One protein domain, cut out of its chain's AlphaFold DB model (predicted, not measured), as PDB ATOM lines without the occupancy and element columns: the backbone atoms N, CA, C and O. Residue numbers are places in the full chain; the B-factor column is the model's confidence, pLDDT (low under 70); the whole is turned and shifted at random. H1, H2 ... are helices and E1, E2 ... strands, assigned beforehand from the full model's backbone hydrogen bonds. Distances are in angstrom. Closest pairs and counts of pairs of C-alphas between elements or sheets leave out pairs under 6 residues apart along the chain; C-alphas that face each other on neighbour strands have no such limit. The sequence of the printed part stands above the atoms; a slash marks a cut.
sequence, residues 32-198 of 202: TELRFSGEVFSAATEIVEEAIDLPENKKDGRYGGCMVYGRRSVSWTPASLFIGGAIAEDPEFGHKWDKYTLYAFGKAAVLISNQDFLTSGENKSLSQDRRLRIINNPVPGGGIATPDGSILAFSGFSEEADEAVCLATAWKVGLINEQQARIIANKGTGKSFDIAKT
ATOM      1  N   THR A  32     185.523 192.290 180.310       55.03
ATOM      2  CA  THR A  32     186.139 192.329 181.645       55.03
ATOM      3  C   THR A  32     186.141 190.956 182.315       55.03
ATOM      4  O   THR A  32     187.148 190.555 182.893       55.03
ATOM      5  N   GLU A  33     185.048 190.201 182.196       61.62
ATOM      6  CA  GLU A  33     184.941 188.852 182.767       61.62
ATOM      7  C   GLU A  33     185.852 187.856 182.049       61.62
ATOM      8  O   GLU A  33     186.418 186.970 182.689       61.62
ATOM      9  N   LEU A  34     186.049 188.019 180.737       62.53
ATOM     10  CA  LEU A  34     186.990 187.204 179.966       62.53
ATOM     11  C   LEU A  34     188.442 187.434 180.400       62.53
ATOM     12  O   LEU A  34     189.172 186.462 180.592       62.53
ATOM     13  N   ARG A  35     188.853 188.695 180.596       62.38
ATOM     14  CA  ARG A  35     190.211 189.025 181.064       62.38
ATOM     15  C   ARG A  35     190.473 188.484 182.466       62.38
ATOM     16  O   ARG A  35     191.481 187.818 182.675       62.38
ATOM     17  N   PHE A  36     189.537 188.703 183.387       69.00
ATOM     18  CA  PHE A  36     189.685 188.241 184.764       69.00
ATOM     19  C   PHE A  36     189.666 186.710 184.871       69.00
ATOM     20  O   PHE A  36     190.445 186.128 185.620       69.00
ATOM     21  N   SER A  37     188.845 186.041 184.052       70.12
ATOM     22  CA  SER A  37     188.918 184.582 183.917       70.12
ATOM     23  C   SER A  37     190.329 184.153 183.492       70.12
ATOM     24  O   SER A  37     190.886 183.239 184.085       70.12
ATOM     25  N   GLY A  38     190.947 184.847 182.528       71.94
ATOM     26  CA  GLY A  38     192.328 184.596 182.103       71.94
ATOM     27  C   GLY A  38     193.363 184.689 183.232       71.94
ATOM     28  O   GLY A  38     194.226 183.819 183.330       71.94
ATOM     29  N   GLU A  39     193.254 185.685 184.115       81.38
ATOM     30  CA  GLU A  39     194.138 185.834 185.286       81.38
ATOM     31  C   GLU A  39     193.966 184.684 186.286       81.38
ATOM     32  O   GLU A  39     194.951 184.073 186.704       81.38
ATOM     33  N   VAL A  40     192.713 184.332 186.611       84.00
ATOM     34  CA  VAL A  40     192.386 183.172 187.461       84.00
ATOM     35  C   VAL A  40     192.977 181.895 186.875       84.00
ATOM     36  O   VAL A  40     193.533 181.079 187.604       84.00
ATOM     37  N   PHE A  41     192.893 181.722 185.560       81.25
ATOM     38  CA  PHE A  41     193.390 180.530 184.889       81.25
ATOM     39  C   PHE A  41     194.913 180.450 184.813       81.25
ATOM     40  O   PHE A  41     195.462 179.364 185.008       81.25
ATOM     41  N   SER A  42     195.601 181.572 184.589       84.00
ATOM     42  CA  SER A  42     197.066 181.620 184.661       84.00
ATOM     43  C   SER A  42     197.540 181.229 186.058       84.00
ATOM     44  O   SER A  42     198.339 180.309 186.205       84.00
ATOM     45  N   ALA A  43     196.958 181.848 187.092       90.06
ATOM     46  CA  ALA A  43     197.284 181.528 188.476       90.06
ATOM     47  C   ALA A  43     196.969 180.062 188.813       90.06
ATOM     48  O   ALA A  43     197.799 179.383 189.405       90.06
ATOM     49  N   ALA A  44     195.808 179.548 188.397       90.31
ATOM     50  CA  ALA A  44     195.440 178.154 188.629       90.31
ATOM     51  C   ALA A  44     196.408 177.175 187.953       90.31
ATOM     52  O   ALA A  44     196.659 176.112 188.504       90.31
ATOM     53  N   THR A  45     196.964 177.523 186.789       87.50
ATOM     54  CA  THR A  45     197.945 176.678 186.094       87.50
ATOM     55  C   THR A  45     199.225 176.547 186.907       87.50
ATOM     56  O   THR A  45     199.619 175.428 187.219       87.50
ATOM     57  N   GLU A  46     199.795 177.670 187.349       89.38
ATOM     58  CA  GLU A  46     200.994 177.686 188.201       89.38
ATOM     59  C   GLU A  46     200.767 176.910 189.510       89.38
ATOM     60  O   GLU A  46     201.576 176.081 189.912       89.38
ATOM     61  N   ILE A  47     199.617 177.116 190.159       93.75
ATOM     62  CA  ILE A  47     199.271 176.422 191.408       93.75
ATOM     63  C   ILE A  47     199.084 174.915 191.190       93.75
ATOM     64  O   ILE A  47     199.439 174.115 192.055       93.75
ATOM     65  N   VAL A  48     198.505 174.503 190.060       91.31
ATOM     66  CA  VAL A  48     198.315 173.083 189.740       91.31
ATOM     67  C   VAL A  48     199.649 172.413 189.431       91.31
ATOM     68  O   VAL A  48     199.830 171.275 189.851       91.31
ATOM     69  N   GLU A  49     200.581 173.089 188.758       88.56
ATOM     70  CA  GLU A  49     201.943 172.577 188.541       88.56
ATOM     71  C   GLU A  49     202.633 172.252 189.874       88.56
ATOM     72  O   GLU A  49     203.105 171.129 190.055       88.56
ATOM     73  N   GLU A  50     202.555 173.155 190.854       89.88
ATOM     74  CA  GLU A  50     203.043 172.908 192.219       89.88
ATOM     75  C   GLU A  50     202.267 171.777 192.923       89.88
ATOM     76  O   GLU A  50     202.839 170.923 193.604       89.88
ATOM     77  N   ALA A  51     200.943 171.720 192.749       90.75
ATOM     78  CA  ALA A  51     200.111 170.692 193.371       90.75
ATOM     79  C   ALA A  51     200.404 169.282 192.830       90.75
ATOM     80  O   ALA A  51     200.330 168.312 193.589       90.75
ATOM     81  N   ILE A  52     200.757 169.143 191.548       88.62
ATOM     82  CA  ILE A  52     201.198 167.866 190.958       88.62
ATOM     83  C   ILE A  52     202.435 167.345 191.688       88.62
ATOM     84  O   ILE A  52     202.606 166.129 191.825       88.62
ATOM     85  N   ASP A  53     203.278 168.249 192.193       88.31
ATOM     86  CA  ASP A  53     204.527 167.874 192.826       88.31
ATOM     87  C   ASP A  53     204.381 167.290 194.241       88.31
ATOM     88  O   ASP A  53     205.325 166.663 194.747       88.31
ATOM     89  N   LEU A  54     203.186 167.384 194.836       86.00
ATOM     90  CA  LEU A  54     202.870 166.774 196.127       86.00
ATOM     91  C   LEU A  54     203.066 165.241 196.102       86.00
ATOM     92  O   LEU A  54     202.591 164.569 195.173       86.00
ATOM     93  N   PRO A  55     203.720 164.642 197.122       86.88
ATOM     94  CA  PRO A  55     204.016 163.207 197.152       86.88
ATOM     95  C   PRO A  55     202.793 162.302 196.948       86.88
ATOM     96  O   PRO A  55     202.881 161.281 196.262       86.88
ATOM     97  N   GLU A  56     201.649 162.668 197.522       85.94
ATOM     98  CA  GLU A  56     200.383 161.950 197.390       85.94
ATOM     99  C   GLU A  56     199.837 161.966 195.956       85.94
ATOM    100  O   GLU A  56     199.359 160.940 195.474       85.94
ATOM    101  N   ASN A  57     199.973 163.085 195.241       84.75
ATOM    102  CA  ASN A  57     199.477 163.223 193.875       84.75
ATOM    103  C   ASN A  57     200.353 162.442 192.891       84.75
ATOM    104  O   ASN A  57     199.819 161.734 192.031       84.75
ATOM    105  N   LYS A  58     201.682 162.459 193.082       83.31
ATOM    106  CA  LYS A  58     202.612 161.602 192.324       83.31
ATOM    107  C   LYS A  58     202.335 160.122 192.545       83.31
ATOM    108  O   LYS A  58     202.279 159.363 191.581       83.31
ATOM    109  N   LYS A  59     202.153 159.715 193.805       84.62
ATOM    110  CA  LYS A  59     201.857 158.325 194.174       84.62
ATOM    111  C   LYS A  59     200.576 157.820 193.504       84.62
ATOM    112  O   LYS A  59     200.545 156.680 193.048       84.62
ATOM    113  N   ASP A  60     199.557 158.669 193.420       80.62
ATOM    114  CA  ASP A  60     198.251 158.328 192.852       80.62
ATOM    115  C   ASP A  60     198.148 158.580 191.331       80.62
ATOM    116  O   ASP A  60     197.070 158.415 190.749       80.62
ATOM    117  N   GLY A  61     199.236 159.000 190.672       81.19
ATOM    118  CA  GLY A  61     199.255 159.288 189.234       81.19
ATOM    119  C   GLY A  61     198.281 160.403 188.828       81.19
ATOM    120  O   GLY A  61     197.553 160.274 187.836       81.19
ATOM    121  N   ARG A  62     198.197 161.470 189.631       83.25
ATOM    122  CA  ARG A  62     197.340 162.637 189.383       83.25
ATOM    123  C   ARG A  62     198.202 163.790 188.874       83.25
ATOM    124  O   ARG A  62     199.034 164.303 189.610       83.25
ATOM    125  N   TYR A  63     197.986 164.187 187.620       84.12
ATOM    126  CA  TYR A  63     198.826 165.164 186.909       84.12
ATOM    127  C   TYR A  63     198.041 166.386 186.411       84.12
ATOM    128  O   TYR A  63     198.476 167.074 185.490       84.12
ATOM    129  N   GLY A  64     196.851 166.628 186.958       87.44
ATOM    130  CA  GLY A  64     195.982 167.709 186.508       87.44
ATOM    131  C   GLY A  64     194.517 167.477 186.846       87.44
ATOM    132  O   GLY A  64     194.149 166.477 187.472       87.44
ATOM    133  N   GLY A  65     193.686 168.417 186.411       89.81
ATOM    134  CA  GLY A  65     192.264 168.455 186.706       89.81
ATOM    135  C   GLY A  65     191.522 169.572 185.980       89.81
ATOM    136  O   GLY A  65     192.086 170.319 185.181       89.81
ATOM    137  N   CYS A  66     190.219 169.653 186.215       88.38
ATOM    138  CA  CYS A  66     189.359 170.677 185.635       88.38
ATOM    139  C   CYS A  66     189.143 171.794 186.655       88.38
ATOM    140  O   CYS A  66     188.663 171.525 187.755       88.38
ATOM    141  N   MET A  67     189.447 173.037 186.274       88.06
ATOM    142  CA  MET A  67     189.060 174.241 187.007       88.06
ATOM    143  C   MET A  67     187.803 174.838 186.383       88.06
ATOM    144  O   MET A  67     187.637 174.873 185.165       88.06
ATOM    145  N   VAL A  68     186.927 175.330 187.240       86.19
ATOM    146  CA  VAL A  68     185.633 175.900 186.905       86.19
ATOM    147  C   VAL A  68     185.539 177.237 187.638       86.19
ATOM    148  O   VAL A  68     185.525 177.267 188.868       86.19
ATOM    149  N   TYR A  69     185.508 178.342 186.887       85.38
ATOM    150  CA  TYR A  69     185.401 179.704 187.431       85.38
ATOM    151  C   TYR A  69     184.118 180.396 186.975       85.38
ATOM    152  O   TYR A  69     183.830 180.429 185.777       85.38
ATOM    153  N   GLY A  70     183.369 180.971 187.918       79.50
ATOM    154  CA  GLY A  70     182.134 181.707 187.645       79.50
ATOM    155  C   GLY A  70     181.773 182.690 188.757       79.50
ATOM    156  O   GLY A  70     182.541 182.899 189.693       79.50
ATOM    157  N   ARG A  71     180.587 183.299 188.672       78.12
ATOM    158  CA  ARG A  71     180.075 184.254 189.668       78.12
ATOM    159  C   ARG A  71     178.603 184.000 189.977       78.12
ATOM    160  O   ARG A  71     177.789 183.841 189.072       78.12
ATOM    161  N   ARG A  72     178.253 184.030 191.265       75.69
ATOM    162  CA  ARG A  72     176.890 183.828 191.789       75.69
ATOM    163  C   ARG A  72     175.883 184.841 191.258       75.69
ATOM    164  O   ARG A  72     174.738 184.486 191.004       75.69
ATOM    165  N   SER A  73     176.307 186.093 191.118       64.94
ATOM    166  CA  SER A  73     175.436 187.235 190.819       64.94
ATOM    167  C   SER A  73     175.029 187.358 189.352       64.94
ATOM    168  O   SER A  73     174.082 188.078 189.056       64.94
ATOM    169  N   VAL A  74     175.719 186.672 188.439       58.88
ATOM    170  CA  VAL A  74     175.518 186.818 186.985       58.88
ATOM    171  C   VAL A  74     174.802 185.628 186.345       58.88
ATOM    172  O   VAL A  74     174.675 185.590 185.129       58.88
ATOM    173  N   SER A  75     174.305 184.665 187.139       50.28
ATOM    174  CA  SER A  75     173.616 183.453 186.643       50.28
ATOM    175  C   SER A  75     174.381 182.717 185.530       50.28
ATOM    176  O   SER A  75     173.787 181.977 184.753       50.28
ATOM    177  N   TRP A  76     175.696 182.929 185.453       52.19
ATOM    178  CA  TRP A  76     176.551 182.460 184.376       52.19
ATOM    179  C   TRP A  76     177.137 181.099 184.753       52.19
ATOM    180  O   TRP A  76     177.706 180.951 185.842       52.19
ATOM    181  N   THR A  77     177.032 180.100 183.870       49.72
ATOM    182  CA  THR A  77     177.759 178.847 184.096       49.72
ATOM    183  C   THR A  77     179.248 179.037 183.880       49.72
ATOM    184  O   THR A  77     179.672 179.514 182.829       49.72
ATOM    185  N   PRO A  78     180.063 178.597 184.836       54.12
ATOM    186  CA  PRO A  78     181.496 178.797 184.809       54.12
ATOM    187  C   PRO A  78     182.206 178.298 183.542       54.12
ATOM    188  O   PRO A  78     181.845 177.290 182.936       54.12
ATOM    189  N   ALA A  79     183.272 179.004 183.167       55.03
ATOM    190  CA  ALA A  79     184.220 178.541 182.164       55.03
ATOM    191  C   ALA A  79     184.958 177.307 182.705       55.03
ATOM    192  O   ALA A  79     185.661 177.416 183.710       55.03
ATOM    193  N   SER A  80     184.809 176.153 182.051       56.44
ATOM    194  CA  SER A  80     185.653 174.988 182.313       56.44
ATOM    195  C   SER A  80     186.979 175.148 181.591       56.44
ATOM    196  O   SER A  80     186.986 175.282 180.365       56.44
ATOM    197  N   LEU A  81     188.084 175.078 182.325       57.47
ATOM    198  CA  LEU A  81     189.402 174.883 181.744       57.47
ATOM    199  C   LEU A  81     190.049 173.617 182.287       57.47
ATOM    200  O   LEU A  81     190.043 173.339 183.486       57.47
ATOM    201  N   PHE A  82     190.645 172.879 181.363       57.53
ATOM    202  CA  PHE A  82     191.463 171.716 181.641       57.53
ATOM    203  C   PHE A  82     192.883 172.192 181.952       57.53
ATOM    204  O   PHE A  82     193.489 172.881 181.134       57.53
ATOM    205  N   ILE A  83     193.391 171.858 183.137       58.94
ATOM    206  CA  ILE A  83     194.715 172.269 183.613       58.94
ATOM    207  C   ILE A  83     195.534 171.007 183.902       58.94
ATOM    208  O   ILE A  83     195.117 170.156 184.690       58.94
ATOM    209  N   GLY A  84     196.694 170.869 183.258       54.47
ATOM    210  CA  GLY A  84     197.538 169.672 183.342       54.47
ATOM    211  C   GLY A  84     197.055 168.510 182.461       54.47
ATOM    212  O   GLY A  84     196.406 168.715 181.437       54.47
ATOM    213  N   GLY A  85     197.403 167.274 182.839       50.38
ATOM    214  CA  GLY A  85     197.127 166.052 182.075       50.38
ATOM    215  C   GLY A  85     196.343 164.988 182.856       50.38
ATOM    216  O   GLY A  85     196.657 164.678 184.002       50.38
ATOM    217  N   ALA A  86     195.368 164.344 182.208       55.22
ATOM    218  CA  ALA A  86     194.780 163.082 182.656       55.22
ATOM    219  C   ALA A  86     194.808 162.081 181.491       55.22
ATOM    220  O   ALA A  86     194.169 162.296 180.466       55.22
ATOM    221  N   ILE A  87     195.600 161.014 181.629       51.91
ATOM    222  CA  ILE A  87     195.859 160.034 180.551       51.91
ATOM    223  C   ILE A  87     195.132 158.699 180.814       51.91
ATOM    224  O   ILE A  87     195.113 157.812 179.970       51.91
ATOM    225  N   ALA A  88     194.504 158.541 181.983       57.84
ATOM    226  CA  ALA A  88     193.862 157.289 182.379       57.84
ATOM    227  C   ALA A  88     192.360 157.261 182.050       57.84
ATOM    228  O   ALA A  88     191.673 158.283 182.125       57.84
ATOM    229  N   GLU A  89     191.854 156.073 181.734       58.22
ATOM    230  CA  GLU A  89     190.421 155.785 181.645       58.22
ATOM    231  C   GLU A  89     189.810 155.684 183.053       58.22
ATOM    232  O   GLU A  89     190.480 155.279 184.008       58.22
ATOM    233  N   ASP A  90     188.543 156.077 183.196       59.78
ATOM    234  CA  ASP A  90     187.776 155.913 184.433       59.78
ATOM    235  C   ASP A  90     186.653 154.879 184.211       59.78
ATOM    236  O   ASP A  90     185.882 155.033 183.264       59.78
ATOM    237  N   PRO A  91     186.518 153.836 185.054       61.84
ATOM    238  CA  PRO A  91     185.541 152.765 184.833       61.84
ATOM    239  C   PRO A  91     184.074 153.216 184.816       61.84
ATOM    240  O   PRO A  91     183.240 152.534 184.226       61.84
ATOM    241  N   GLU A  92     183.750 154.316 185.501       59.00
ATOM    242  CA  GLU A  92     182.383 154.837 185.614       59.00
ATOM    243  C   GLU A  92     182.095 155.899 184.543       59.00
ATOM    244  O   GLU A  92     180.971 155.979 184.050       59.00
ATOM    245  N   PHE A  93     183.109 156.678 184.150       56.94
ATOM    246  CA  PHE A  93     182.949 157.845 183.271       56.94
ATOM    247  C   PHE A  93     183.609 157.710 181.889       56.94
ATOM    248  O   PHE A  93     183.513 158.624 181.079       56.94
ATOM    249  N   GLY A  94     184.284 156.598 181.590       63.56
ATOM    250  CA  GLY A  94     185.047 156.406 180.353       63.56
ATOM    251  C   GLY A  94     186.381 157.150 180.394       63.56
ATOM    252  O   GLY A  94     187.431 156.529 180.560       63.56
ATOM    253  N   HIS A  95     186.356 158.482 180.320       71.69
ATOM    254  CA  HIS A  95     187.554 159.316 180.442       71.69
ATOM    255  C   HIS A  95     187.624 160.005 181.807       71.69
ATOM    256  O   HIS A  95     186.663 160.605 182.290       71.69
ATOM    257  N   LYS A  96     188.809 159.994 182.431       75.94
ATOM    258  CA  LYS A  96     189.032 160.667 183.722       75.94
ATOM    259  C   LYS A  96     188.798 162.183 183.641       75.94
ATOM    260  O   LYS A  96     188.405 162.790 184.633       75.94
ATOM    261  N   TRP A  97     188.970 162.775 182.457       75.56
ATOM    262  CA  TRP A  97     188.609 164.168 182.198       75.56
ATOM    263  C   TRP A  97     187.113 164.439 182.349       75.56
ATOM    264  O   TRP A  97     186.758 165.405 183.017       75.56
ATOM    265  N   ASP A  98     186.248 163.561 181.838       76.69
ATOM    266  CA  ASP A  98     184.792 163.724 181.944       76.69
ATOM    267  C   ASP A  98     184.350 163.691 183.405       76.69
ATOM    268  O   ASP A  98     183.572 164.533 183.859       76.69
ATOM    269  N   LYS A  99     184.939 162.774 184.181       83.06
ATOM    270  CA  LYS A  99     184.767 162.725 185.633       83.06
ATOM    271  C   LYS A  99     185.163 164.045 186.292       83.06
ATOM    272  O   LYS A  99     184.381 164.603 187.057       83.06
ATOM    273  N   TYR A 100     186.368 164.542 186.022       87.25
ATOM    274  CA  TYR A 100     186.868 165.778 186.627       87.25
ATOM    275  C   TYR A 100     186.005 166.985 186.267       87.25
ATOM    276  O   TYR A 100     185.645 167.764 187.148       87.25
ATOM    277  N   THR A 101     185.609 167.113 185.005       83.00
ATOM    278  CA  THR A 101     184.698 168.164 184.555       83.00
ATOM    279  C   THR A 101     183.373 168.088 185.299       83.00
ATOM    280  O   THR A 101     182.939 169.080 185.886       83.00
ATOM    281  N   LEU A 102     182.763 166.904 185.361       82.88
ATOM    282  CA  LEU A 102     181.478 166.713 186.022       82.88
ATOM    283  C   LEU A 102     181.541 167.043 187.517       82.88
ATOM    284  O   LEU A 102     180.676 167.754 188.027       82.88
ATOM    285  N   TYR A 103     182.583 166.588 188.217       90.31
ATOM    286  CA  TYR A 103     182.769 166.906 189.632       90.31
ATOM    287  C   TYR A 103     183.084 168.387 189.866       90.31
ATOM    288  O   TYR A 103     182.534 168.964 190.803       90.31
ATOM    289  N   ALA A 104     183.898 169.034 189.027       90.12
ATOM    290  CA  ALA A 104     184.174 170.467 189.146       90.12
ATOM    291  C   ALA A 104     182.902 171.311 188.934       90.12
ATOM    292  O   ALA A 104     182.603 172.200 189.737       90.12
ATOM    293  N   PHE A 105     182.083 170.979 187.931       85.19
ATOM    294  CA  PHE A 105     180.781 171.622 187.738       85.19
ATOM    295  C   PHE A 105     179.803 171.330 188.876       85.19
ATOM    296  O   PHE A 105     179.127 172.246 189.339       85.19
ATOM    297  N   GLY A 106     179.744 170.093 189.375       86.69
ATOM    298  CA  GLY A 106     178.899 169.742 190.518       86.69
ATOM    299  C   GLY A 106     179.247 170.555 191.765       86.69
ATOM    300  O   GLY A 106     178.353 171.070 192.437       86.69
ATOM    301  N   LYS A 107     180.543 170.737 192.051       92.44
ATOM    302  CA  LYS A 107     181.028 171.582 193.157       92.44
ATOM    303  C   LYS A 107     180.589 173.036 192.985       92.44
ATOM    304  O   LYS A 107     180.097 173.644 193.937       92.44
ATOM    305  N   ALA A 108     180.705 173.585 191.777       88.19
ATOM    306  CA  ALA A 108     180.210 174.926 191.481       88.19
ATOM    307  C   ALA A 108     178.679 175.021 191.638       88.19
ATOM    308  O   ALA A 108     178.183 175.962 192.251       88.19
ATOM    309  N   ALA A 109     177.926 174.022 191.171       84.44
ATOM    310  CA  ALA A 109     176.469 173.977 191.289       84.44
ATOM    311  C   ALA A 109     175.992 173.937 192.751       84.44
ATOM    312  O   ALA A 109     175.014 174.612 193.085       84.44
ATOM    313  N   VAL A 110     176.703 173.226 193.641       87.00
ATOM    314  CA  VAL A 110     176.464 173.285 195.096       87.00
ATOM    315  C   VAL A 110     176.533 174.731 195.585       87.00
ATOM    316  O   VAL A 110     175.625 175.185 196.279       87.00
ATOM    317  N   LEU A 111     177.583 175.461 195.204       89.06
ATOM    318  CA  LEU A 111     177.841 176.829 195.658       89.06
ATOM    319  C   LEU A 111     176.918 177.874 195.028       89.06
ATOM    320  O   LEU A 111     176.674 178.909 195.647       89.06
ATOM    321  N   ILE A 112     176.414 177.626 193.818       83.62
ATOM    322  CA  ILE A 112     175.397 178.461 193.164       83.62
ATOM    323  C   ILE A 112     174.037 178.258 193.840       83.62
ATOM    324  O   ILE A 112     173.335 179.226 194.129       83.62
ATOM    325  N   SER A 113     173.679 177.004 194.124       80.25
ATOM    326  CA  SER A 113     172.368 176.643 194.683       80.25
ATOM    327  C   SER A 113     172.253 176.936 196.182       80.25
ATOM    328  O   SER A 113     171.147 177.069 196.696       80.25
ATOM    329  N   ASN A 114     173.382 177.050 196.890       84.25
ATOM    330  CA  ASN A 114     173.446 177.331 198.324       84.25
ATOM    331  C   ASN A 114     174.291 178.590 198.567       84.25
ATOM    332  O   ASN A 114     175.504 178.518 198.765       84.25
ATOM    333  N   GLN A 115     173.643 179.755 198.541       84.94
ATOM    334  CA  GLN A 115     174.312 181.062 198.619       84.94
ATOM    335  C   GLN A 115     175.069 181.286 199.944       84.94
ATOM    336  O   GLN A 115     176.060 182.015 199.963       84.94
ATOM    337  N   ASP A 116     174.673 180.611 201.026       90.69
ATOM    338  CA  ASP A 116     175.319 180.734 202.342       90.69
ATOM    339  C   ASP A 116     176.612 179.914 202.480       90.69
ATOM    340  O   ASP A 116     177.393 180.124 203.415       90.69
ATOM    341  N   PHE A 117     176.854 178.969 201.565       93.88
ATOM    342  CA  PHE A 117     178.040 178.120 201.622       93.88
ATOM    343  C   PHE A 117     179.272 178.890 201.158       93.88
ATOM    344  O   PHE A 117     179.231 179.631 200.180       93.88
ATOM    345  N   LEU A 118     180.386 178.699 201.846       96.38
ATOM    346  CA  LEU A 118     181.705 179.176 201.445       96.38
ATOM    347  C   LEU A 118     182.496 178.091 200.716       96.38
ATOM    348  O   LEU A 118     183.438 178.400 199.994       96.38
ATOM    349  N   THR A 119     182.116 176.827 200.890       97.12
ATOM    350  CA  THR A 119     182.755 175.680 200.245       97.12
ATOM    351  C   THR A 119     181.737 174.608 199.894       97.12
ATOM    352  O   THR A 119     180.762 174.367 200.604       97.12
ATOM    353  N   SER A 120     181.980 173.926 198.779       95.00
ATOM    354  CA  SER A 120     181.201 172.756 198.366       95.00
ATOM    355  C   SER A 120     181.262 171.610 199.386       95.00
ATOM    356  O   SER A 120     180.349 170.785 199.416       95.00
ATOM    357  N   GLY A 121     182.262 171.590 200.279       94.56
ATOM    358  CA  GLY A 121     182.350 170.623 201.380       94.56
ATOM    359  C   GLY A 121     181.159 170.700 202.344       94.56
ATOM    360  O   GLY A 121     180.729 169.676 202.885       94.56
ATOM    361  N   GLU A 122     180.536 171.877 202.472       94.88
ATOM    362  CA  GLU A 122     179.343 172.090 203.301       94.88
ATOM    363  C   GLU A 122     178.118 171.310 202.790       94.88
ATOM    364  O   GLU A 122     177.195 171.061 203.567       94.88
ATOM    365  N   ASN A 123     178.127 170.796 201.551       90.81
ATOM    366  CA  ASN A 123     177.103 169.868 201.045       90.81
ATOM    367  C   ASN A 123     176.927 168.646 201.965       90.81
ATOM    368  O   ASN A 123     175.823 168.132 202.128       90.81
ATOM    369  N   LYS A 124     177.999 168.196 202.635       90.12
ATOM    370  CA  LYS A 124     177.949 167.077 203.591       90.12
ATOM    371  C   LYS A 124     177.187 167.407 204.878       90.12
ATOM    372  O   LYS A 124     176.768 166.477 205.565       90.12
ATOM    373  N   SER A 125     176.993 168.684 205.202       88.38
ATOM    374  CA  SER A 125     176.209 169.111 206.369       88.38
ATOM    375  C   SER A 125     174.698 169.013 206.137       88.38
ATOM    376  O   SER A 125     173.932 168.895 207.092       88.38
ATOM    377  N   LEU A 126     174.263 168.995 204.871       86.38
ATOM    378  CA  LEU A 126     172.862 168.811 204.510       86.38
ATOM    379  C   LEU A 126     172.406 167.370 204.785       86.38
ATOM    380  O   LEU A 126     173.200 166.417 204.752       86.38
ATOM    381  N   SER A 127     171.103 167.200 205.016       84.94
ATOM    382  CA  SER A 127     170.457 165.884 205.064       84.94
ATOM    383  C   SER A 127     170.596 165.164 203.716       84.94
ATOM    384  O   SER A 127     170.703 165.810 202.676       84.94
ATOM    385  N   GLN A 128     170.646 163.826 203.719       84.94
ATOM    386  CA  GLN A 128     171.007 163.033 202.530       84.94
ATOM    387  C   GLN A 128     170.130 163.309 201.297       84.94
ATOM    388  O   GLN A 128     170.646 163.289 200.182       84.94
ATOM    389  N   ASP A 129     168.844 163.580 201.504       83.12
ATOM    390  CA  ASP A 129     167.830 163.919 200.500       83.12
ATOM    391  C   ASP A 129     168.025 165.308 199.870       83.12
ATOM    392  O   ASP A 129     167.584 165.548 198.751       83.12
ATOM    393  N   ARG A 130     168.715 166.214 200.571       77.00
ATOM    394  CA  ARG A 130     168.982 167.588 200.123       77.00
ATOM    395  C   ARG A 130     170.357 167.766 199.485       77.00
ATOM    396  O   ARG A 130     170.654 168.851 198.990       77.00
ATOM    397  N   ARG A 131     171.215 166.742 199.525       84.31
ATOM    398  CA  ARG A 131     172.568 166.826 198.959       84.31
ATOM    399  C   ARG A 131     172.504 166.806 197.446       84.31
ATOM    400  O   ARG A 131     171.906 165.898 196.869       84.31
ATOM    401  N   LEU A 132     173.221 167.729 196.807       80.12
ATOM    402  CA  LEU A 132     173.486 167.595 195.380       80.12
ATOM    403  C   LEU A 132     174.325 166.330 195.155       80.12
ATOM    404  O   LEU A 132     175.292 166.067 195.887       80.12
ATOM    405  N   ARG A 133     173.939 165.550 194.148       80.44
ATOM    406  CA  ARG A 133     174.551 164.273 193.787       80.44
ATOM    407  C   ARG A 133     174.878 164.254 192.304       80.44
ATOM    408  O   ARG A 133     174.123 164.786 191.497       80.44
ATOM    409  N   ILE A 134     175.984 163.605 191.968       75.12
ATOM    410  CA  ILE A 134     176.322 163.212 190.605       75.12
ATOM    411  C   ILE A 134     176.080 161.709 190.525       75.12
ATOM    412  O   ILE A 134     176.736 160.936 191.228       75.12
ATOM    413  N   ILE A 135     175.108 161.306 189.704       78.00
ATOM    414  CA  ILE A 135     174.613 159.926 189.649       78.00
ATOM    415  C   ILE A 135     174.177 159.496 191.067       78.00
ATOM    416  O   ILE A 135     173.199 160.018 191.603       78.00
ATOM    417  N   ASN A 136     174.933 158.613 191.724       75.31
ATOM    418  CA  ASN A 136     174.634 158.095 193.061       75.31
ATOM    419  C   ASN A 136     175.572 158.628 194.152       75.31
ATOM    420  O   ASN A 136     175.379 158.314 195.331       75.31
ATOM    421  N   ASN A 137     176.559 159.444 193.781       77.88
ATOM    422  CA  ASN A 137     177.600 159.921 194.679       77.88
ATOM    423  C   ASN A 137     177.321 161.370 195.112       77.88
ATOM    424  O   ASN A 137     177.010 162.213 194.268       77.88
ATOM    425  N   PRO A 138     177.409 161.700 196.416       83.06
ATOM    426  CA  PRO A 138     177.329 163.088 196.853       83.06
ATOM    427  C   PRO A 138     178.501 163.881 196.271       83.06
ATOM    428  O   PRO A 138     179.632 163.394 196.243       83.06
ATOM    429  N   VAL A 139     178.234 165.112 195.841       86.44
ATOM    430  CA  VAL A 139     179.297 166.010 195.380       86.44
ATOM    431  C   VAL A 139     180.263 166.287 196.547       86.44
ATOM    432  O   VAL A 139     179.787 166.707 197.610       86.44
ATOM    433  N   PRO A 140     181.578 166.028 196.385       89.00
ATOM    434  CA  PRO A 140     182.583 166.282 197.414       89.00
ATOM    435  C   PRO A 140     182.901 167.781 197.516       89.00
ATOM    436  O   PRO A 140     182.456 168.571 196.687       89.00
ATOM    437  N   GLY A 141     183.693 168.178 198.513       90.56
ATOM    438  CA  GLY A 141     184.316 169.501 198.563       90.56
ATOM    439  C   GLY A 141     185.353 169.732 197.456       90.56
ATOM    440  O   GLY A 141     185.491 168.938 196.522       90.56
ATOM    441  N   GLY A 142     186.118 170.818 197.555       93.44
ATOM    442  CA  GLY A 142     187.113 171.188 196.537       93.44
ATOM    443  C   GLY A 142     186.710 172.346 195.624       93.44
ATOM    444  O   GLY A 142     187.312 172.566 194.580       93.44
ATOM    445  N   GLY A 143     185.667 173.071 196.001       95.88
ATOM    446  CA  GLY A 143     185.308 174.351 195.406       95.88
ATOM    447  C   GLY A 143     184.914 175.335 196.490       95.88
ATOM    448  O   GLY A 143     184.350 174.917 197.503       95.88
ATOM    449  N   ILE A 144     185.193 176.614 196.261       97.44
ATOM    450  CA  ILE A 144     185.000 177.721 197.194       97.44
ATOM    451  C   ILE A 144     184.148 178.826 196.572       97.44
ATOM    452  O   ILE A 144     184.141 179.017 195.353       97.44
ATOM    453  N   ALA A 145     183.480 179.591 197.428       94.50
ATOM    454  CA  ALA A 145     182.879 180.866 197.082       94.50
ATOM    455  C   ALA A 145     183.574 181.997 197.843       94.50
ATOM    456  O   ALA A 145     183.812 181.914 199.050       94.50
ATOM    457  N   THR A 146     183.900 183.061 197.125       93.75
ATOM    458  CA  THR A 146     184.551 184.256 197.658       93.75
ATOM    459  C   THR A 146     183.498 185.276 198.115       93.75
ATOM    460  O   THR A 146     182.338 185.211 197.694       93.75
ATOM    461  N   PRO A 147     183.864 186.255 198.964       91.12
ATOM    462  CA  PRO A 147     182.922 187.267 199.451       91.12
ATOM    463  C   PRO A 147     182.294 188.136 198.354       91.12
ATOM    464  O   PRO A 147     181.174 188.605 198.526       91.12
ATOM    465  N   ASP A 148     182.986 188.334 197.225       87.12
ATOM    466  CA  ASP A 148     182.452 189.059 196.060       87.12
ATOM    467  C   ASP A 148     181.485 188.210 195.209       87.12
ATOM    468  O   ASP A 148     180.964 188.674 194.197       87.12
ATOM    469  N   GLY A 149     181.236 186.962 195.617       87.69
ATOM    470  CA  GLY A 149     180.358 186.027 194.930       87.69
ATOM    471  C   GLY A 149     181.025 185.262 193.790       87.69
ATOM    472  O   GLY A 149     180.323 184.536 193.085       87.69
ATOM    473  N   SER A 150     182.340 185.386 193.589       89.06
ATOM    474  CA  SER A 150     183.067 184.510 192.668       89.06
ATOM    475  C   SER A 150     183.116 183.071 193.194       89.06
ATOM    476  O   SER A 150     183.109 182.816 194.397       89.06
ATOM    477  N   ILE A 151     183.131 182.110 192.279       91.12
ATOM    478  CA  ILE A 151     183.192 180.677 192.560       91.12
ATOM    479  C   ILE A 151     184.387 180.106 191.816       91.12
ATOM    480  O   ILE A 151     184.524 180.319 190.612       91.12
ATOM    481  N   LEU A 152     185.217 179.360 192.538       93.62
ATOM    482  CA  LEU A 152     186.284 178.540 191.976       93.62
ATOM    483  C   LEU A 152     186.029 177.102 192.406       93.62
ATOM    484  O   LEU A 152     185.852 176.839 193.593       93.62
ATOM    485  N   ALA A 153     186.003 176.172 191.465       93.94
ATOM    486  CA  ALA A 153     185.866 174.756 191.752       93.94
ATOM    487  C   ALA A 153     186.873 173.960 190.938       93.94
ATOM    488  O   ALA A 153     186.934 174.094 189.720       93.94
ATOM    489  N   PHE A 154     187.635 173.108 191.611       94.81
ATOM    490  CA  PHE A 154     188.628 172.266 190.968       94.81
ATOM    491  C   PHE A 154     188.300 170.794 191.194       94.81
ATOM    492  O   PHE A 154     187.747 170.422 192.230       94.81
ATOM    493  N   SER A 155     188.629 169.941 190.230       94.62
ATOM    494  CA  SER A 155     188.637 168.496 190.433       94.62
ATOM    495  C   SER A 155     189.790 167.846 189.690       94.62
ATOM    496  O   SER A 155     189.883 167.964 188.472       94.62
ATOM    497  N   GLY A 156     190.636 167.135 190.427       92.56
ATOM    498  CA  GLY A 156     191.760 166.376 189.871       92.56
ATOM    499  C   GLY A 156     192.608 165.667 190.927       92.56
ATOM    500  O   GLY A 156     193.280 164.679 190.620       92.56
ATOM    501  N   PHE A 157     192.522 166.119 192.180       92.62
ATOM    502  CA  PHE A 157     193.273 165.646 193.340       92.62
ATOM    503  C   PHE A 157     192.329 165.158 194.455       92.62
ATOM    504  O   PHE A 157     191.240 164.647 194.178       92.62
ATOM    505  N   SER A 158     192.798 165.128 195.706       93.75
ATOM    506  CA  SER A 158     191.939 164.874 196.870       93.75
ATOM    507  C   SER A 158     191.014 166.064 197.130       93.75
ATOM    508  O   SER A 158     191.218 167.144 196.591       93.75
ATOM    509  N   GLU A 159     190.004 165.887 197.981       94.69
ATOM    510  CA  GLU A 159     189.090 166.976 198.342       94.69
ATOM    511  C   GLU A 159     189.831 168.154 198.992       94.69
ATOM    512  O   GLU A 159     189.569 169.312 198.669       94.69
ATOM    513  N   GLU A 160     190.792 167.847 199.868       95.12
ATOM    514  CA  GLU A 160     191.663 168.815 200.530       95.12
ATOM    515  C   GLU A 160     192.539 169.569 199.524       95.12
ATOM    516  O   GLU A 160     192.645 170.792 199.603       95.12
ATOM    517  N   ALA A 161     193.155 168.850 198.581       95.12
ATOM    518  CA  ALA A 161     194.047 169.432 197.585       95.12
ATOM    519  C   ALA A 161     193.276 170.237 196.529       95.12
ATOM    520  O   ALA A 161     193.705 171.327 196.164       95.12
ATOM    521  N   ASP A 162     192.111 169.757 196.088       96.81
ATOM    522  CA  ASP A 162     191.226 170.496 195.185       96.81
ATOM    523  C   ASP A 162     190.799 171.837 195.817       96.81
ATOM    524  O   ASP A 162     190.820 172.884 195.165       96.81
ATOM    525  N   GLU A 163     190.440 171.826 197.107       97.81
ATOM    526  CA  GLU A 163     190.071 173.044 197.840       97.81
ATOM    527  C   GLU A 163     191.283 173.962 198.016       97.81
ATOM    528  O   GLU A 163     191.162 175.174 197.836       97.81
ATOM    529  N   ALA A 164     192.459 173.394 198.298       97.00
ATOM    530  CA  ALA A 164     193.706 174.138 198.425       97.00
ATOM    531  C   ALA A 164     194.103 174.851 197.124       97.00
ATOM    532  O   ALA A 164     194.476 176.021 197.169       97.00
ATOM    533  N   VAL A 165     193.956 174.191 195.968       96.56
ATOM    534  CA  VAL A 165     194.172 174.800 194.644       96.56
ATOM    535  C   VAL A 165     193.252 176.007 194.458       96.56
ATOM    536  O   VAL A 165     193.709 177.078 194.051       96.56
ATOM    537  N   CYS A 166     191.968 175.879 194.805       96.81
ATOM    538  CA  CYS A 166     191.014 176.985 194.699       96.81
ATOM    539  C   CYS A 166     191.366 178.148 195.639       96.81
ATOM    540  O   CYS A 166     191.340 179.306 195.218       96.81
ATOM    541  N   LEU A 167     191.718 177.852 196.896       97.69
ATOM    542  CA  LEU A 167     192.117 178.854 197.890       97.69
ATOM    543  C   LEU A 167     193.375 179.603 197.454       97.69
ATOM    544  O   LEU A 167     193.393 180.832 197.490       97.69
ATOM    545  N   ALA A 168     194.404 178.876 197.020       97.00
ATOM    546  CA  ALA A 168     195.664 179.472 196.606       97.00
ATOM    547  C   ALA A 168     195.511 180.305 195.333       97.00
ATOM    548  O   ALA A 168     196.019 181.421 195.277       97.00
ATOM    549  N   THR A 169     194.729 179.822 194.364       96.06
ATOM    550  CA  THR A 169     194.393 180.588 193.156       96.06
ATOM    551  C   THR A 169     193.691 181.893 193.523       96.06
ATOM    552  O   THR A 169     194.155 182.967 193.145       96.06
ATOM    553  N   ALA A 170     192.603 181.825 194.299       95.50
ATOM    554  CA  ALA A 170     191.827 183.001 194.691       95.50
ATOM    555  C   ALA A 170     192.651 183.999 195.516       95.50
ATOM    556  O   ALA A 170     192.491 185.209 195.359       95.50
ATOM    557  N   TRP A 171     193.540 183.508 196.382       95.75
ATOM    558  CA  TRP A 171     194.437 184.359 197.155       95.75
ATOM    559  C   TRP A 171     195.480 185.031 196.250       95.75
ATOM    560  O   TRP A 171     195.642 186.249 196.315       95.75
ATOM    561  N   LYS A 172     196.117 184.284 195.341       94.69
ATOM    562  CA  LYS A 172     197.124 184.810 194.405       94.69
ATOM    563  C   LYS A 172     196.579 185.926 193.511       94.69
ATOM    564  O   LYS A 172     197.275 186.913 193.294       94.69
ATOM    565  N   VAL A 173     195.325 185.821 193.061       92.19
ATOM    566  CA  VAL A 173     194.665 186.870 192.254       92.19
ATOM    567  C   VAL A 173     193.947 187.947 193.083       92.19
ATOM    568  O   VAL A 173     193.265 188.804 192.530       92.19
ATOM    569  N   GLY A 174     194.058 187.912 194.414       92.69
ATOM    570  CA  GLY A 174     193.497 188.941 195.296       92.69
ATOM    571  C   GLY A 174     191.974 188.906 195.481       92.69
ATOM    572  O   GLY A 174     191.403 189.889 195.949       92.69
ATOM    573  N   LEU A 175     191.302 187.794 195.160       92.31
ATOM    574  CA  LEU A 175     189.870 187.605 195.450       92.31
ATOM    575  C   LEU A 175     189.596 187.381 196.941       92.31
ATOM    576  O   LEU A 175     188.507 187.684 197.432       92.31
ATOM    577  N   ILE A 176     190.573 186.816 197.647       96.38
ATOM    578  CA  ILE A 176     190.543 186.608 199.094       96.38
ATOM    579  C   ILE A 176     191.905 186.938 199.706       96.38
ATOM    580  O   ILE A 176     192.935 186.886 199.039       96.38
ATOM    581  N   ASN A 177     191.913 187.249 200.998       96.25
ATOM    582  CA  ASN A 177     193.128 187.355 201.806       96.25
ATOM    583  C   ASN A 177     193.348 186.103 202.680       96.25
ATOM    584  O   ASN A 177     192.494 185.217 202.745       96.25
ATOM    585  N   GLU A 178     194.473 186.050 203.403       95.75
ATOM    586  CA  GLU A 178     194.828 184.917 204.278       95.75
ATOM    587  C   GLU A 178     193.732 184.584 205.304       95.75
ATOM    588  O   GLU A 178     193.403 183.417 205.530       95.75
ATOM    589  N   GLN A 179     193.139 185.607 205.927       96.62
ATOM    590  CA  GLN A 179     192.101 185.414 206.938       96.62
ATOM    591  C   GLN A 179     190.843 184.787 206.325       96.62
ATOM    592  O   GLN A 179     190.273 183.858 206.899       96.62
ATOM    593  N   GLN A 180     190.426 185.265 205.153       97.44
ATOM    594  CA  GLN A 180     189.287 184.722 204.415       97.44
ATOM    595  C   GLN A 180     189.559 183.289 203.950       97.44
ATOM    596  O   GLN A 180     188.703 182.427 204.141       97.44
ATOM    597  N   ALA A 181     190.760 183.001 203.439       96.38
ATOM    598  CA  ALA A 181     191.155 181.650 203.054       96.38
ATOM    599  C   ALA A 181     191.063 180.666 204.233       96.38
ATOM    600  O   ALA A 181     190.509 179.576 204.094       96.38
ATOM    601  N   ARG A 182     191.522 181.076 205.424       96.75
ATOM    602  CA  ARG A 182     191.417 180.267 206.648       96.75
ATOM    603  C   ARG A 182     189.964 180.012 207.056       96.75
ATOM    604  O   ARG A 182     189.628 178.896 207.440       96.75
ATOM    605  N   ILE A 183     189.102 181.030 206.983       96.94
ATOM    606  CA  ILE A 183     187.673 180.888 207.307       96.94
ATOM    607  C   ILE A 183     187.006 179.877 206.369       96.94
ATOM    608  O   ILE A 183     186.293 178.995 206.845       96.94
ATOM    609  N   ILE A 184     187.256 179.987 205.061       96.62
ATOM    610  CA  ILE A 184     186.700 179.077 204.053       96.62
ATOM    611  C   ILE A 184     187.173 177.641 204.320       96.62
ATOM    612  O   ILE A 184     186.347 176.740 204.443       96.62
ATOM    613  N   ALA A 185     188.482 177.436 204.497       95.69
ATOM    614  CA  ALA A 185     189.053 176.117 204.767       95.69
ATOM    615  C   ALA A 185     188.484 175.461 206.034       95.69
ATOM    616  O   ALA A 185     188.187 174.269 206.029       95.69
ATOM    617  N   ASN A 186     188.279 176.234 207.106       95.25
ATOM    618  CA  ASN A 186     187.707 175.737 208.362       95.25
ATOM    619  C   ASN A 186     186.257 175.255 208.220       95.25
ATOM    620  O   ASN A 186     185.830 174.393 208.986       95.25
ATOM    621  N   LYS A 187     185.495 175.811 207.270       93.25
ATOM    622  CA  LYS A 187     184.153 175.313 206.931       93.25
ATOM    623  C   LYS A 187     184.184 174.092 206.009       93.25
ATOM    624  O   LYS A 187     183.206 173.354 205.947       93.25
ATOM    625  N   GLY A 188     185.277 173.927 205.274       88.69
ATOM    626  CA  GLY A 188     185.461 172.878 204.284       88.69
ATOM    627  C   GLY A 188     186.179 171.686 204.871       88.69
ATOM    628  O   GLY A 188     185.683 171.002 205.764       88.69
ATOM    629  N   THR A 189     187.363 171.421 204.338       86.75
ATOM    630  CA  THR A 189     188.132 170.226 204.692       86.75
ATOM    631  C   THR A 189     188.979 170.383 205.957       86.75
ATOM    632  O   THR A 189     189.532 169.404 206.460       86.75
ATOM    633  N   GLY A 190     189.138 171.607 206.466       87.06
ATOM    634  CA  GLY A 190     189.963 171.944 207.630       87.06
ATOM    635  C   GLY A 190     191.478 171.839 207.410       87.06
ATOM    636  O   GLY A 190     192.236 172.379 208.209       87.06
ATOM    637  N   LYS A 191     191.930 171.178 206.335       91.38
ATOM    638  CA  LYS A 191     193.352 170.962 205.998       91.38
ATOM    639  C   LYS A 191     193.812 171.733 204.762       91.38
ATOM    640  O   LYS A 191     195.006 171.968 204.596       91.38
ATOM    641  N   SER A 192     192.878 172.137 203.906       95.06
ATOM    642  CA  SER A 192     193.161 172.825 202.642       95.06
ATOM    643  C   SER A 192     193.930 174.135 202.803       95.06
ATOM    644  O   SER A 192     194.677 174.500 201.905       95.06
ATOM    645  N   PHE A 193     193.803 174.834 203.937       96.50
ATOM    646  CA  PHE A 193     194.529 176.085 204.174       96.50
ATOM    647  C   PHE A 193     196.046 175.887 204.244       96.50
ATOM    648  O   PHE A 193     196.788 176.628 203.602       96.50
ATOM    649  N   ASP A 194     196.512 174.893 205.004       94.88
ATOM    650  CA  ASP A 194     197.948 174.655 205.170       94.88
ATOM    651  C   ASP A 194     198.575 174.173 203.856       94.88
ATOM    652  O   ASP A 194     199.666 174.615 203.506       94.88
ATOM    653  N   ILE A 195     197.841 173.356 203.090       94.88
ATOM    654  CA  ILE A 195     198.228 172.946 201.733       94.88
ATOM    655  C   ILE A 195     198.256 174.165 200.798       94.88
ATOM    656  O   ILE A 195     199.223 174.375 200.082       94.88
ATOM    657  N   ALA A 196     197.242 175.035 200.831       95.38
ATOM    658  CA  ALA A 196     197.202 176.223 199.976       95.38
ATOM    659  C   ALA A 196     198.407 177.147 200.210       95.38
ATOM    660  O   ALA A 196     198.948 177.707 199.259       95.38
ATOM    661  N   LYS A 197     198.869 177.282 201.463       94.50
ATOM    662  CA  LYS A 197     200.056 178.090 201.785       94.50
ATOM    663  C   LYS A 197     201.327 177.564 201.128       94.50
ATOM    664  O   LYS A 197     202.178 178.385 200.796       94.50
ATOM    665  N   THR A 198     201.470 176.253 200.921       92.81
ATOM    666  CA  THR A 198     202.677 175.715 200.273       92.81
ATOM    667  C   THR A 198     202.785 176.142 198.812       92.81
ATOM    668  O   THR A 198     203.893 176.227 198.305       92.81
TER     669      THR A 198
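Overview. This is residues 32 to 198 of the 202 residues of an uncharacterized protein of Candidatus Woesebacteria bacterium GW2011_GWB1_38_8b (UniProt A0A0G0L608). A four-stranded sheet forms the core, with helices over both of its faces: H3 covers one face, H1 and H5 cover the other, and H6 and H7 pack on H5. The short H4 packs on residues 107 to 111 of H3, the short H2 follows H1 away from the sheet, and a long stretch with no named element, residues 126 to 142, leads from H4 back into the sheet. The printed part has 167 residues with seven named helices and four named strands, in the order H1 H2 E1 E2 H3 H4 E3 E4 H5 H6 H7; the sheet runs E2 E1 E4 E3, antiparallel throughout, and the class is mixed, helices and strands. The whole is compact, with a radius of gyration of the C-alphas of 14.4 A, and rounded, spanning 37 by 36 by 31 A.

Along the chain. In the sheet, E1 is residues 63 to 71, 26.9 A from first to last C-alpha, from (198.826, 165.164, 186.909) to (180.075, 184.254, 189.668). E2 is residues 79 to 85, 18.0 A; E4 is residues 150 to 155, 17.1 A; E3 is residues 143 to 145, 7.2 A. H1, the longest helix, is residues 32 to 52, 30.2 A, and begins at C-alpha 32, (186.139, 192.329, 181.645). H3 is residues 96 to 113, 25.6 A, and H5 is residues 159 to 172, 20.0 A. H6 is residues 178 to 187, 14.6 A; H7 is residues 192 to 198, 10.2 A, and ends at C-alpha 198, (202.677, 175.715, 200.273). H4 is residues 120 to 125, 10.1 A, and H2 is residues 55 to 59, 6.1 A.

Arrangement. E1 and E4, the inner strands, are antiparallel at 159 degrees, with N 68 and O 153 within hydrogen-bond range at 2.8 A. E1 and E2 form a hairpin, with N 67 and O 81 at 2.9 A. E3 and E4 form another, with N 144 and O 152 at 2.8 A. The arrangement is three layers, helices on both faces of a sheet: H1 and H5 on one face, H3 on the opposite face. H3 lies over E1, E4 and E3 at a height of 7.8 A over the sheet; its C-alpha at Tyr 100 is 5.0 A from that of Ser 155, its closest in E4. H1 has a height of 8.5 A over the sheet and lies over E1 and, only just, E2, with 3 C-alphas falling on E2. H5, the hub, has a height of 7.0 A over the sheet. H5 touches H1 at a steep tilt of 51 degrees, closest at the C-alphas of Ala 44 and Thr 169, 5.2 A. H5 touches H7 at a steep tilt of 56 degrees, closest at the C-alphas of Ala 164 and Ala 196, 4.4 A. H5 and H6 form a helical hairpin at a shallow tilt of 22 degrees, closest at the C-alphas of Leu 167 and Ala 181, 6.0 A. H4 touches H3, closest at the C-alphas of Lys 107 and Ser 120, 5.3 A. H2 is not on the sheet. Every O i to N i+4 pair is within hydrogen-bond range in H1, H2, H3, H5 and H6; H7 has 2 of 3, and H4 has 0 of 2 but 3 of 3 O i to N i+3 pairs.

Size, cuts and confidence. The C-alphas farthest apart, those of Gly 94 and Gln 179, are 40.0 A from each other. The printed part has no cut. The one long link is H4 to E3, 17 residues. The mean pLDDT of the printed part is 83.8; residues 32 to 36 and 73 to 94 are under 70.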